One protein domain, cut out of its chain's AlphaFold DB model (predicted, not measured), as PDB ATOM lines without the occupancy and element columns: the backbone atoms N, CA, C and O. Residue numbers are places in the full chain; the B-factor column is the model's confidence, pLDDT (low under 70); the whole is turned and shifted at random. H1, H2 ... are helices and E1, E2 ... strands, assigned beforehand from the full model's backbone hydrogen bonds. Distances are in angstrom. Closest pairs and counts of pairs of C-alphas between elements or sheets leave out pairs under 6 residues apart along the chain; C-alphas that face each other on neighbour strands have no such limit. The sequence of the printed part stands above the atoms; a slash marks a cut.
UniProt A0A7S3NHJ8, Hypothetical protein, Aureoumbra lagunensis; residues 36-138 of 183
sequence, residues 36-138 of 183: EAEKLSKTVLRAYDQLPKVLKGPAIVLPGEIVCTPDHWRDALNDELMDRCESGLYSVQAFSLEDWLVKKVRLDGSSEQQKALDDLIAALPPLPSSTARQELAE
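What this domain is: This is residues 36 to 138 of the 183 residues of the protein "Hypothetical protein" of Aureoumbra lagunensis (UniProt A0A7S3NHJ8). Helices H1 and H2 lie side by side with short H3 packed at one end of the pair, and a helical hairpin of H4 and H5 makes a second part next to them. The small strand hairpin E1 and E2 makes one end of the longest axis, and residues 122 to 138, a tail ending in H6, stick out at the other. The printed part has 103 residues, with order H1 E1 E2 H2 H3 H4 H5 H6, an antiparallel sheet E1 - E2, and class mostly helix. It is loose, radius of gyration of the C-alphas 16.3 A, and elongated, spanning 61 by 34 by 21 A.

How they stand to each other: E1, residues 60 to 62, and E2, residues 66 to 69, are antiparallel, with N 60 and O 69 2.9 A apart and N 62 and O 66 3.0 A apart, within hydrogen-bond range. H2, residues 72 to 87, touches H1, residues 36 to 49, at a shallow tilt of 14 degrees, opposite ways; the closest C-alphas are those of Ala 37 and Cys 85, 5.8 A. H3, residues 89 to 93, touches H1, closest C-alphas Ala 37 and Leu 89, 5.2 A, and H2, Arg 84 and Ser 91, 5.6 A. H4, residues 97 to 108, is near H2. H4 touches H5, residues 111 to 123, closest C-alphas Val 105 and Gln 114, 6.2 A, at a shallow tilt of 26 degrees, opposite ways. H6, residues 130 to 138, touches no helix. Each O i to N i+4 pair is within hydrogen-bond range in H1 to H5, and 4 of 5 in H6.

Where its parts are: H1 begins at C-alpha 36 (125.346, 161.677, 218.876) and is 20.0 A long; H2 is 23.0 A, H5 18.3 A, H4 15.9 A. H6 ends at C-alpha 138 (106.029, 170.937, 198.354).

The domain as a whole: The C-alphas farthest apart, Gly 64 and Glu 138, are 61.4 A apart. The printed part has no cut and no long link. pLDDT is under 70 at residues 65 to 66, 68 and 124 to 138.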
ATOM      1  N   GLU A  36     125.769 161.691 220.268       80.19
ATOM      2  CA  GLU A  36     125.346 161.677 218.876       80.19
ATOM      3  C   GLU A  36     126.420 162.226 217.928       80.19
ATOM      4  O   GLU A  36     126.701 161.593 216.911       80.19
ATOM      5  N   ALA A  37     127.099 163.318 218.291       79.94
ATOM      6  CA  ALA A  37     128.195 163.890 217.506       79.94
ATOM      7  C   ALA A  37     129.354 162.890 217.347       79.94
ATOM      8  O   ALA A  37     129.868 162.700 216.246       79.94
ATOM      9  N   GLU A  38     129.688 162.153 218.412       84.00
ATOM     10  CA  GLU A  38     130.715 161.102 218.369       84.00
ATOM     11  C   GLU A  38     130.299 159.903 217.493       84.00
ATOM     12  O   GLU A  38     131.127 159.244 216.858       84.00
ATOM     13  N   LYS A  39     129.000 159.578 217.444       88.00
ATOM     14  CA  LYS A  39     128.500 158.535 216.537       88.00
ATOM     15  C   LYS A  39     128.606 158.998 215.089       88.00
ATOM     16  O   LYS A  39     129.076 158.227 214.255       88.00
ATOM     17  N   LEU A  40     128.217 160.240 214.806       85.88
ATOM     18  CA  LEU A  40     128.296 160.817 213.468       85.88
ATOM     19  C   LEU A  40     129.745 160.889 212.974       85.88
ATOM     20  O   LEU A  40     130.031 160.392 211.885       85.88
ATOM     21  N   SER A  41     130.687 161.374 213.786       85.31
ATOM     22  CA  SER A  41     132.105 161.416 213.399       85.31
ATOM     23  C   SER A  41     132.656 160.025 213.062       85.31
ATOM     24  O   SER A  41     133.301 159.839 212.028       85.31
ATOM     25  N   LYS A  42     132.307 158.996 213.845       88.56
ATOM     26  CA  LYS A  42     132.663 157.598 213.540       88.56
ATOM     27  C   LYS A  42     132.048 157.100 212.235       88.56
ATOM     28  O   LYS A  42     132.702 156.347 211.513       88.56
ATOM     29  N   THR A  43     130.809 157.481 211.921       89.38
ATOM     30  CA  THR A  43     130.189 157.104 210.639       89.38
ATOM     31  C   THR A  43     130.884 157.762 209.453       89.38
ATOM     32  O   THR A  43     131.135 157.080 208.462       89.38
ATOM     33  N   VAL A  44     131.282 159.030 209.583       88.06
ATOM     34  CA  VAL A  44     132.035 159.758 208.554       88.06
ATOM     35  C   VAL A  44     133.401 159.112 208.321       88.06
ATOM     36  O   VAL A  44     133.754 158.818 207.180       88.06
ATOM     37  N   LEU A  45     134.141 158.794 209.387       89.25
ATOM     38  CA  LEU A  45     135.426 158.091 209.272       89.25
ATOM     39  C   LEU A  45     135.273 156.714 208.620       89.25
ATOM     40  O   LEU A  45     136.086 156.319 207.787       89.25
ATOM     41  N   ARG A  46     134.200 155.987 208.947       90.12
ATOM     42  CA  ARG A  46     133.908 154.694 208.323       90.12
ATOM     43  C   ARG A  46     133.590 154.832 206.834       90.12
ATOM     44  O   ARG A  46     134.014 153.979 206.058       90.12
ATOM     45  N   ALA A  47     132.860 155.875 206.443       86.88
ATOM     46  CA  ALA A  47     132.590 156.173 205.040       86.88
ATOM     47  C   ALA A  47     133.890 156.495 204.288       86.88
ATOM     48  O   ALA A  47     134.119 155.966 203.203       86.88
ATOM     49  N   TYR A  48     134.794 157.264 204.903       87.69
ATOM     50  CA  TYR A  48     136.121 157.528 204.348       87.69
ATOM     51  C   TYR A  48     136.953 156.246 204.181       87.69
ATOM     52  O   TYR A  48     137.570 156.019 203.140       87.69
ATOM     53  N   ASP A  49     136.928 155.346 205.166       86.94
ATOM     54  CA  ASP A  49     137.669 154.083 205.099       86.94
ATOM     55  C   ASP A  49     137.206 153.180 203.936       86.94
ATOM     56  O   ASP A  49     138.023 152.413 203.406       86.94
ATOM     57  N   GLN A  50     135.939 153.300 203.520       86.94
ATOM     58  CA  GLN A  50     135.336 152.579 202.391       86.94
ATOM     59  C   GLN A  50     135.707 153.150 201.014       86.94
ATOM     60  O   GLN A  50     135.467 152.482 200.007       86.94
ATOM     61  N   LEU A  51     136.311 154.341 200.949       82.94
ATOM     62  CA  LEU A  51     136.729 154.941 199.685       82.94
ATOM     63  C   LEU A  51     137.831 154.119 198.995       82.94
ATOM     64  O   LEU A  51     138.656 153.468 199.657       82.94
ATOM     65  N   PRO A  52     137.890 154.158 197.649       80.56
ATOM     66  CA  PRO A  52     138.957 153.513 196.902       80.56
ATOM     67  C   PRO A  52     140.321 154.069 197.322       80.56
ATOM     68  O   PRO A  52     140.488 155.266 197.536       80.56
ATOM     69  N   LYS A  53     141.330 153.190 197.392       79.94
ATOM     70  CA  LYS A  53     142.694 153.531 197.853       79.94
ATOM     71  C   LYS A  53     143.347 154.682 197.078       79.94
ATOM     72  O   LYS A  53     144.234 155.327 197.614       79.94
ATOM     73  N   VAL A  54     142.912 154.930 195.843       78.06
ATOM     74  CA  VAL A  54     143.401 156.026 194.991       78.06
ATOM     75  C   VAL A  54     143.095 157.398 195.608       78.06
ATOM     76  O   VAL A  54     143.891 158.319 195.468       78.06
ATOM     77  N   LEU A  55     141.989 157.523 196.346       76.56
ATOM     78  CA  LEU A  55     141.554 158.763 197.000       76.56
ATOM     79  C   LEU A  55     142.010 158.884 198.463       76.56
ATOM     80  O   LEU A  55     141.520 159.744 199.195       76.56
ATOM     81  N   LYS A  56     142.928 158.017 198.900       82.75
ATOM     82  CA  LYS A  56     143.513 158.080 200.241       82.75
ATOM     83  C   LYS A  56     144.757 158.956 200.253       82.75
ATOM     84  O   LYS A  56     145.435 159.096 199.230       82.75
ATOM     85  N   GLY A  57     145.035 159.559 201.404       78.19
ATOM     86  CA  GLY A  57     146.191 160.426 201.565       78.19
ATOM     87  C   GLY A  57     147.507 159.660 201.434       78.19
ATOM     88  O   GLY A  57     147.561 158.458 201.718       78.19
ATOM     89  N   PRO A  58     148.592 160.333 201.013       79.69
ATOM     90  CA  PRO A  58     149.908 159.718 200.976       79.69
ATOM     91  C   PRO A  58     150.351 159.303 202.385       79.69
ATOM     92  O   PRO A  58     150.068 159.979 203.379       79.69
ATOM     93  N   ALA A  59     151.078 158.190 202.462       78.75
ATOM     94  CA  ALA A  59     151.692 157.751 203.705       78.75
ATOM     95  C   ALA A  59     152.894 158.645 204.041       78.75
ATOM     96  O   ALA A  59     153.749 158.896 203.187       78.75
ATOM     97  N   ILE A  60     152.996 159.079 205.296       75.12
ATOM     98  CA  ILE A  60     154.174 159.798 205.789       75.12
ATOM     99  C   ILE A  60     155.197 158.760 206.246       75.12
ATOM    100  O   ILE A  60     154.998 158.057 207.245       75.12
ATOM    101  N   VAL A  61     156.300 158.669 205.504       78.62
ATOM    102  CA  VAL A  61     157.425 157.779 205.801       78.62
ATOM    103  C   VAL A  61     158.583 158.614 206.330       78.62
ATOM    104  O   VAL A  61     159.041 159.545 205.668       78.62
ATOM    105  N   LEU A  62     159.057 158.285 207.530       79.31
ATOM    106  CA  LEU A  62     160.259 158.899 208.083       79.31
ATOM    107  C   LEU A  62     161.518 158.298 207.438       79.31
ATOM    108  O   LEU A  62     161.514 157.127 207.040       79.31
ATOM    109  N   PRO A  63     162.625 159.060 207.363       70.94
ATOM    110  CA  PRO A  63     163.909 158.513 206.939       70.94
ATOM    111  C   PRO A  63     164.287 157.323 207.837       70.94
ATOM    112  O   PRO A  63     164.394 157.464 209.053       70.94
ATOM    113  N   GLY A  64     164.432 156.141 207.228       75.06
ATOM    114  CA  GLY A  64     164.540 154.850 207.927       75.06
ATOM    115  C   GLY A  64     163.390 153.866 207.660       75.06
ATOM    116  O   GLY A  64     163.300 152.863 208.360       75.06
ATOM    117  N   GLU A  65     162.522 154.146 206.677       62.28
ATOM    118  CA  GLU A  65     161.395 153.289 206.245       62.28
ATOM    119  C   GLU A  65     160.333 153.019 207.326       62.28
ATOM    120  O   GLU A  65     159.484 152.136 207.194       62.28
ATOM    121  N   ILE A  66     160.325 153.816 208.395       69.75
ATOM    122  CA  ILE A  66     159.285 153.744 209.420       69.75
ATOM    123  C   ILE A  66     158.078 154.538 208.912       69.75
ATOM    124  O   ILE A  66     158.128 155.762 208.785       69.75
ATOM    125  N   VAL A  67     156.987 153.831 208.611       72.44
ATOM    126  CA  VAL A  67     155.697 154.445 208.269       72.44
ATOM    127  C   VAL A  67     155.081 154.999 209.553       72.44
ATOM    128  O   VAL A  67     154.654 154.231 210.414       72.44
ATOM    129  N   CYS A  68     155.055 156.325 209.693       69.81
ATOM    130  CA  CYS A  68     154.463 156.992 210.857       69.81
ATOM    131  C   CYS A  68     152.943 157.041 210.757       69.81
ATOM    132  O   CYS A  68     152.252 156.698 211.712       69.81
ATOM    133  N   THR A  69     152.446 157.403 209.577       73.38
ATOM    134  CA  THR A  69     151.016 157.503 209.311       73.38
ATOM    135  C   THR A  69     150.730 156.885 207.946       73.38
ATOM    136  O   THR A  69     151.258 157.380 206.947       73.38
ATOM    137  N   PRO A  70     149.926 155.808 207.871       76.44
ATOM    138  CA  PRO A  70     149.626 155.149 206.603       76.44
ATOM    139  C   PRO A  70     148.726 155.998 205.696       76.44
ATOM    140  O   PRO A  70     148.763 155.814 204.486       76.44
ATOM    141  N   ASP A  71     147.934 156.903 206.275       84.12
ATOM    142  CA  ASP A  71     147.038 157.812 205.562       84.12
ATOM    143  C   ASP A  71     146.947 159.140 206.319       84.12
ATOM    144  O   ASP A  71     146.239 159.255 207.320       84.12
ATOM    145  N   HIS A  72     147.711 160.134 205.870       85.19
ATOM    146  CA  HIS A  72     147.739 161.436 206.533       85.19
ATOM    147  C   HIS A  72     146.396 162.178 206.451       85.19
ATOM    148  O   HIS A  72     146.043 162.924 207.364       85.19
ATOM    149  N   TRP A  73     145.621 161.971 205.384       89.50
ATOM    150  CA  TRP A  73     144.337 162.649 205.215       89.50
ATOM    151  C   TRP A  73     143.292 162.112 206.182       89.50
ATOM    152  O   TRP A  73     142.489 162.886 206.693       89.50
ATOM    153  N   ARG A  74     143.338 160.814 206.490       89.06
ATOM    154  CA  ARG A  74     142.487 160.214 207.520       89.06
ATOM    155  C   ARG A  74     142.696 160.853 208.893       89.06
ATOM    156  O   ARG A  74     141.720 161.096 209.597       89.06
ATOM    157  N   ASP A  75     143.946 161.115 209.264       86.81
ATOM    158  CA  ASP A  75     144.267 161.753 210.544       86.81
ATOM    159  C   ASP A  75     143.801 163.216 210.549       86.81
ATOM    160  O   ASP A  75     143.111 163.629 211.474       86.81
ATOM    161  N   ALA A  76     144.037 163.956 209.460       87.44
ATOM    162  CA  ALA A  76     143.526 165.322 209.312       87.44
ATOM    163  C   ALA A  76     141.986 165.398 209.362       87.44
ATOM    164  O   ALA A  76     141.429 166.337 209.926       87.44
ATOM    165  N   LEU A  77     141.290 164.412 208.783       89.38
ATOM    166  CA  LEU A  77     139.833 164.292 208.866       89.38
ATOM    167  C   LEU A  77     139.379 164.032 210.304       89.38
ATOM    168  O   LEU A  77     138.389 164.604 210.751       89.38
ATOM    169  N   ASN A  78     140.083 163.156 211.022       90.00
ATOM    170  CA  ASN A  78     139.775 162.861 212.412       90.00
ATOM    171  C   ASN A  78     139.945 164.103 213.296       90.00
ATOM    172  O   ASN A  78     139.059 164.379 214.096       90.00
ATOM    173  N   ASP A  79     141.021 164.865 213.111       89.25
ATOM    174  CA  ASP A  79     141.268 166.095 213.868       89.25
ATOM    175  C   ASP A  79     140.183 167.149 213.588       89.25
ATOM    176  O   ASP A  79     139.559 167.652 214.519       89.25
ATOM    177  N   GLU A  80     139.836 167.390 212.316       88.00
ATOM    178  CA  GLU A  80     138.775 168.348 211.964       88.00
ATOM    179  C   GLU A  80     137.393 167.919 212.494       88.00
ATOM    180  O   GLU A  80     136.574 168.754 212.886       88.00
ATOM    181  N   LEU A  81     137.110 166.612 212.530       87.38
ATOM    182  CA  LEU A  81     135.881 166.098 213.133       87.38
ATOM    183  C   LEU A  81     135.872 166.266 214.653       87.38
ATOM    184  O   LEU A  81     134.804 166.540 215.200       87.38
ATOM    185  N   MET A  82     137.011 166.118 215.330       86.94
ATOM    186  CA  MET A  82     137.109 166.345 216.775       86.94
ATOM    187  C   MET A  82     136.885 167.823 217.111       86.94
ATOM    188  O   MET A  82     136.025 168.111 217.942       86.94
ATOM    189  N   ASP A  83     137.509 168.748 216.377       86.19
ATOM    190  CA  ASP A  83     137.297 170.197 216.532       86.19
ATOM    191  C   ASP A  83     135.817 170.585 216.330       86.19
ATOM    192  O   ASP A  83     135.233 171.405 217.049       86.19
ATOM    193  N   ARG A  84     135.155 169.951 215.356       83.12
ATOM    194  CA  ARG A  84     133.719 170.150 215.114       83.12
ATOM    195  C   ARG A  84     132.841 169.509 216.181       83.12
ATOM    196  O   ARG A  84     131.779 170.061 216.457       83.12
ATOM    197  N   CYS A  85     133.252 168.385 216.768       83.94
ATOM    198  CA  CYS A  85     132.545 167.774 217.896       83.94
ATOM    199  C   CYS A  85     132.618 168.663 219.142       83.94
ATOM    200  O   CYS A  85     131.637 168.741 219.877       83.94
ATOM    201  N   GLU A  86     133.737 169.358 219.358       81.69
ATOM    202  CA  GLU A  86     133.875 170.358 220.425       81.69
ATOM    203  C   GLU A  86     132.982 171.583 220.188       81.69
ATOM    204  O   GLU A  86     132.469 172.173 221.138       81.69
ATOM    205  N   SER A  87     132.737 171.926 218.920       80.25
ATOM    206  CA  SER A  87     131.859 173.032 218.517       80.25
ATOM    207  C   SER A  87     130.354 172.711 218.630       80.25
ATOM    208  O   SER A  87     129.536 173.631 218.641       80.25
ATOM    209  N   GLY A  88     129.975 171.428 218.732       77.69
ATOM    210  CA  GLY A  88     128.595 170.966 218.948       77.69
ATOM    211  C   GLY A  88     128.014 170.075 217.838       77.69
ATOM    212  O   GLY A  88     128.642 169.788 216.820       77.69
ATOM    213  N   LEU A  89     126.773 169.605 218.020       80.31
ATOM    214  CA  LEU A  89     126.122 168.670 217.086       80.31
ATOM    215  C   LEU A  89     125.853 169.281 215.697       80.31
ATOM    216  O   LEU A  89     126.020 168.610 214.677       80.31
ATOM    217  N   TYR A  90     125.471 170.560 215.643       80.94
ATOM    218  CA  TYR A  90     125.122 171.239 214.390       80.94
ATOM    219  C   TYR A  90     126.317 171.347 213.427       80.94
ATOM    220  O   TYR A  90     126.169 171.138 212.225       80.94
ATOM    221  N   SER A  91     127.526 171.593 213.945       78.12
ATOM    222  CA  SER A  91     128.757 171.669 213.141       78.12
ATOM    223  C   SER A  91     129.163 170.332 212.526       78.12
ATOM    224  O   SER A  91     129.756 170.317 211.444       78.12
ATOM    225  N   VAL A  92     128.841 169.218 213.191       79.94
ATOM    226  CA  VAL A  92     129.070 167.862 212.668       79.94
ATOM    227  C   VAL A  92     128.008 167.494 211.631       79.94
ATOM    228  O   VAL A  92     128.341 166.892 210.618       79.94
ATOM    229  N   GLN A  93     126.748 167.902 211.816       81.56
ATOM    230  CA  GLN A  93     125.690 167.683 210.818       81.56
ATOM    231  C   GLN A  93     125.887 168.513 209.543       81.56
ATOM    232  O   GLN A  93     125.587 168.045 208.449       81.56
ATOM    233  N   ALA A  94     126.426 169.727 209.667       81.12
ATOM    234  CA  ALA A  94     126.789 170.563 208.525       81.12
ATOM    235  C   ALA A  94     128.069 170.086 207.805       81.12
ATOM    236  O   ALA A  94     128.459 170.671 206.792       81.12
ATOM    237  N   PHE A  95     128.762 169.064 208.321       85.69
ATOM    238  CA  PHE A  95     129.965 168.533 207.692       85.69
ATOM    239  C   PHE A  95     129.620 167.659 206.482       85.69
ATOM    240  O   PHE A  95     128.946 166.639 206.600       85.69
ATOM    241  N   SER A  96     130.156 168.034 205.321       86.50
ATOM    242  CA  SER A  96     130.097 167.243 204.093       86.50
ATOM    243  C   SER A  96     131.465 166.624 203.818       86.50
ATOM    244  O   SER A  96     132.440 167.336 203.561       86.50
ATOM    245  N   LEU A  97     131.536 165.289 203.864       84.75
ATOM    246  CA  LEU A  97     132.750 164.539 203.529       84.75
ATOM    247  C   LEU A  97     133.163 164.769 202.070       84.75
ATOM    248  O   LEU A  97     134.351 164.843 201.772       84.75
ATOM    249  N   GLU A  98     132.186 164.894 201.174       84.44
ATOM    250  CA  GLU A  98     132.409 165.100 199.743       84.44
ATOM    251  C   GLU A  98     133.081 166.449 199.490       84.44
ATOM    252  O   GLU A  98     134.148 166.502 198.879       84.44
ATOM    253  N   ASP A  99     132.529 167.531 200.043       85.06
ATOM    254  CA  ASP A  99     133.107 168.871 199.898       85.06
ATOM    255  C   ASP A  99     134.499 168.958 200.518       85.06
ATOM    256  O   ASP A  99     135.393 169.621 199.985       85.06
ATOM    257  N   TRP A 100     134.686 168.290 201.658       88.50
ATOM    258  CA  TRP A 100     135.982 168.199 202.310       88.50
ATOM    259  C   TRP A 100     137.005 167.479 201.424       88.50
ATOM    260  O   TRP A 100     138.099 168.003 201.202       88.50
ATOM    261  N   LEU A 101     136.636 166.332 200.844       86.50
ATOM    262  CA  LEU A 101     137.506 165.542 199.974       86.50
ATOM    263  C   LEU A 101     137.851 166.300 198.689       86.50
ATOM    264  O   LEU A 101     139.015 166.336 198.295       86.50
ATOM    265  N   VAL A 102     136.874 166.967 198.068       85.31
ATOM    266  CA  VAL A 102     137.089 167.818 196.886       85.31
ATOM    267  C   VAL A 102     138.100 168.919 197.198       85.31
ATOM    268  O   VAL A 102     139.047 169.126 196.439       85.31
ATOM    269  N   LYS A 103     137.935 169.618 198.327       86.25
ATOM    270  CA  LYS A 103     138.870 170.670 198.753       86.25
ATOM    271  C   LYS A 103     140.265 170.102 198.999       86.25
ATOM    272  O   LYS A 103     141.236 170.670 198.511       86.25
ATOM    273  N   LYS A 104     140.372 168.972 199.703       85.94
ATOM    274  CA  LYS A 104     141.659 168.338 200.014       85.94
ATOM    275  C   LYS A 104     142.388 167.830 198.775       85.94
ATOM    276  O   LYS A 104     143.566 168.127 198.615       85.94
ATOM    277  N   VAL A 105     141.700 167.162 197.852       85.75
ATOM    278  CA  VAL A 105     142.298 166.664 196.599       85.75
ATOM    279  C   VAL A 105     142.721 167.811 195.673       85.75
ATOM    280  O   VAL A 105     143.723 167.702 194.968       85.75
ATOM    281  N   ARG A 106     142.013 168.946 195.690       83.69
ATOM    282  CA  ARG A 106     142.417 170.139 194.926       83.69
ATOM    283  C   ARG A 106     143.668 170.821 195.479       83.69
ATOM    284  O   ARG A 106     144.405 171.410 194.698       83.69
ATOM    285  N   LEU A 107     143.882 170.766 196.793       85.31
ATOM    286  CA  LEU A 107     145.026 171.404 197.449       85.31
ATOM    287  C   LEU A 107     146.266 170.504 197.457       85.31
ATOM    288  O   LEU A 107     147.328 170.928 197.016       85.31
ATOM    289  N   ASP A 108     146.105 169.263 197.918       83.19
ATOM    290  CA  ASP A 108     147.216 168.361 198.240       83.19
ATOM    291  C   ASP A 108     147.283 167.136 197.307       83.19
ATOM    292  O   ASP A 108     148.196 166.317 197.413       83.19
ATOM    293  N   GLY A 109     146.295 166.960 196.422       78.38
ATOM    294  CA  GLY A 109     146.158 165.767 195.589       78.38
ATOM    295  C   GLY A 109     147.032 165.771 194.334       78.38
ATOM    296  O   GLY A 109     147.269 166.799 193.699       78.38
ATOM    297  N   SER A 110     147.469 164.577 193.932       82.62
ATOM    298  CA  SER A 110     148.133 164.339 192.644       82.62
ATOM    299  C   SER A 110     147.151 164.464 191.468       82.62
ATOM    300  O   SER A 110     145.947 164.254 191.621       82.62
ATOM    301  N   SER A 111     147.658 164.730 190.257       80.19
ATOM    302  CA  SER A 111     146.839 164.827 189.033       80.19
ATOM    303  C   SER A 111     146.018 163.557 188.756       80.19
ATOM    304  O   SER A 111     144.897 163.639 188.257       80.19
ATOM    305  N   GLU A 112     146.535 162.381 189.121       79.69
ATOM    306  CA  GLU A 112     145.800 161.111 189.014       79.69
ATOM    307  C   GLU A 112     144.622 161.038 189.994       79.69
ATOM    308  O   GLU A 112     143.558 160.523 189.652       79.69
ATOM    309  N   GLN A 113     144.785 161.598 191.193       81.00
ATOM    310  CA  GLN A 113     143.740 161.636 192.217       81.00
ATOM    311  C   GLN A 113     142.649 162.642 191.856       81.00
ATOM    312  O   GLN A 113     141.475 162.375 192.086       81.00
ATOM    313  N   GLN A 114     143.027 163.764 191.240       82.62
ATOM    314  CA  GLN A 114     142.081 164.748 190.715       82.62
ATOM    315  C   GLN A 114     141.207 164.145 189.614       82.62
ATOM    316  O   GLN A 114     139.989 164.237 189.699       82.62
ATOM    317  N   LYS A 115     141.803 163.430 188.650       81.62
ATOM    318  CA  LYS A 115     141.035 162.721 187.611       81.62
ATOM    319  C   LYS A 115     140.106 161.662 188.194       81.62
ATOM    320  O   LYS A 115     138.945 161.610 187.823       81.62
ATOM    321  N   ALA A 116     140.596 160.852 189.135       81.00
ATOM    322  CA  ALA A 116     139.768 159.838 189.783       81.00
ATOM    323  C   ALA A 116     138.586 160.449 190.557       81.00
ATOM    324  O   ALA A 116     137.507 159.861 190.595       81.00
ATOM    325  N   LEU A 117     138.785 161.620 191.171       82.00
ATOM    326  CA  LEU A 117     137.729 162.368 191.846       82.00
ATOM    327  C   LEU A 117     136.721 162.946 190.841       82.00
ATOM    328  O   LEU A 117     135.523 162.787 191.045       82.00
ATOM    329  N   ASP A 118     137.189 163.550 189.749       81.19
ATOM    330  CA  ASP A 118     136.324 164.083 188.691       81.19
ATOM    331  C   ASP A 118     135.494 162.973 188.022       81.19
ATOM    332  O   ASP A 118     134.298 163.152 187.796       81.19
ATOM    333  N   ASP A 119     136.085 161.798 187.792       81.75
ATOM    334  CA  ASP A 119     135.387 160.623 187.258       81.75
ATOM    335  C   ASP A 119     134.318 160.104 188.234       81.75
ATOM    336  O   ASP A 119     133.224 159.720 187.818       81.75
ATOM    337  N   LEU A 120     134.598 160.115 189.542       77.56
ATOM    338  CA  LEU A 120     133.627 159.738 190.573       77.56
ATOM    339  C   LEU A 120     132.478 160.743 190.686       77.56
ATOM    340  O   LEU A 120     131.330 160.332 190.840       77.56
ATOM    341  N   ILE A 121     132.766 162.039 190.565       77.06
ATOM    342  CA  ILE A 121     131.748 163.096 190.535       77.06
ATOM    343  C   ILE A 121     130.893 162.981 189.271       77.06
ATOM    344  O   ILE A 121     129.676 163.116 189.344       77.06
ATOM    345  N   ALA A 122     131.502 162.688 188.124       75.31
ATOM    346  CA  ALA A 122     130.784 162.483 186.870       75.31
ATOM    347  C   ALA A 122     129.933 161.199 186.871       75.31
ATOM    348  O   ALA A 122     128.913 161.136 186.186       75.31
ATOM    349  N   ALA A 123     130.349 160.176 187.624       72.62
ATOM    350  CA  ALA A 123     129.609 158.928 187.791       72.62
ATOM    351  C   ALA A 123     128.461 159.033 188.807       72.62
ATOM    352  O   ALA A 123     127.553 158.195 188.787       72.62
ATOM    353  N   LEU A 124     128.485 160.032 189.695       67.44
ATOM    354  CA  LEU A 124     127.362 160.311 190.578       67.44
ATOM    355  C   LEU A 124     126.184 160.815 189.728       67.44
ATOM    356  O   LEU A 124     126.366 161.695 188.881       67.44
ATOM    357  N   PRO A 125     124.968 160.268 189.919       61.25
ATOM    358  CA  PRO A 125     123.795 160.815 189.258       61.25
ATOM    359  C   PRO A 125     123.701 162.300 189.622       61.25
ATOM    360  O   PRO A 125     123.967 162.646 190.779       61.25
ATOM    361  N   PRO A 126     123.356 163.182 188.665       57.16
ATOM    362  CA  PRO A 126     123.244 164.601 188.946       57.16
ATOM    363  C   PRO A 126     122.341 164.774 190.163       57.16
ATOM    364  O   PRO A 126     121.208 164.283 190.173       57.16
ATOM    365  N   LEU A 127     122.875 165.417 191.206       53.09
ATOM    366  CA  LEU A 127     122.089 165.792 192.372       53.09
ATOM    367  C   LEU A 127     120.829 166.496 191.857       53.09
ATOM    368  O   LEU A 127     120.958 167.371 190.991       53.09
ATOM    369  N   PRO A 128     119.626 166.142 192.350       44.06
ATOM    370  CA  PRO A 128     118.463 166.968 192.086       44.06
ATOM    371  C   PRO A 128     118.853 168.386 192.502       44.06
ATOM    372  O   PRO A 128     119.299 168.603 193.633       44.06
ATOM    373  N   SER A 129     118.780 169.329 191.562       45.19
ATOM    374  CA  SER A 129     119.043 170.738 191.837       45.19
ATOM    375  C   SER A 129     118.236 171.167 193.064       45.19
ATOM    376  O   SER A 129     117.216 170.556 193.388       45.19
ATOM    377  N   SER A 130     118.654 172.218 193.767       47.12
ATOM    378  CA  SER A 130     117.920 172.724 194.939       47.12
ATOM    379  C   SER A 130     116.414 172.904 194.680       47.12
ATOM    380  O   SER A 130     115.623 172.700 195.591       47.12
ATOM    381  N   THR A 131     116.020 173.169 193.431       47.09
ATOM    382  CA  THR A 131     114.637 173.145 192.934       47.09
ATOM    383  C   THR A 131     113.930 171.795 193.092       47.09
ATOM    384  O   THR A 131     112.835 171.757 193.632       47.09
ATOM    385  N   ALA A 132     114.548 170.677 192.717       45.66
ATOM    386  CA  ALA A 132     113.938 169.349 192.831       45.66
ATOM    387  C   ALA A 132     113.871 168.838 194.288       45.66
ATOM    388  O   ALA A 132     113.010 168.030 194.630       45.66
ATOM    389  N   ARG A 133     114.740 169.338 195.182       46.84
ATOM    390  CA  ARG A 133     114.622 169.098 196.636       46.84
ATOM    391  C   ARG A 133     113.463 169.889 197.258       46.84
ATOM    392  O   ARG A 133     112.920 169.462 198.273       46.84
ATOM    393  N   GLN A 134     113.118 171.026 196.657       47.44
ATOM    394  CA  GLN A 134     112.030 171.903 197.081       47.44
ATOM    395  C   GLN A 134     110.674 171.412 196.547       47.44
ATOM    396  O   GLN A 134     109.734 171.335 197.328       47.44
ATOM    397  N   GLU A 135     110.607 170.921 195.304       49.50
ATOM    398  CA  GLU A 135     109.398 170.288 194.738       49.50
ATOM    399  C   GLU A 135     108.976 169.025 195.516       49.50
ATOM    400  O   GLU A 135     107.805 168.850 195.835       49.50
ATOM    401  N   LEU A 136     109.927 168.176 195.932       50.78
ATOM    402  CA  LEU A 136     109.622 167.008 196.776       50.78
ATOM    403  C   LEU A 136     109.137 167.378 198.189       50.78
ATOM    404  O   LEU A 136     108.446 166.583 198.827       50.78
ATOM    405  N   ALA A 137     109.518 168.553 198.696       50.56
ATOM    406  CA  ALA A 137     109.000 169.067 199.959       50.56
ATOM    407  C   ALA A 137     107.586 169.638 199.771       50.56
ATOM    408  O   ALA A 137     106.713 169.389 200.599       50.56
ATOM    409  N   GLU A 138     107.333 170.347 198.672       49.75
ATOM    410  CA  GLU A 138     106.029 170.937 198.354       49.75
ATOM    411  C   GLU A 138     104.926 169.875 198.219       49.75
ATOM    412  O   GLU A 138     103.831 170.079 198.746       49.75
TER     413      GLU A 138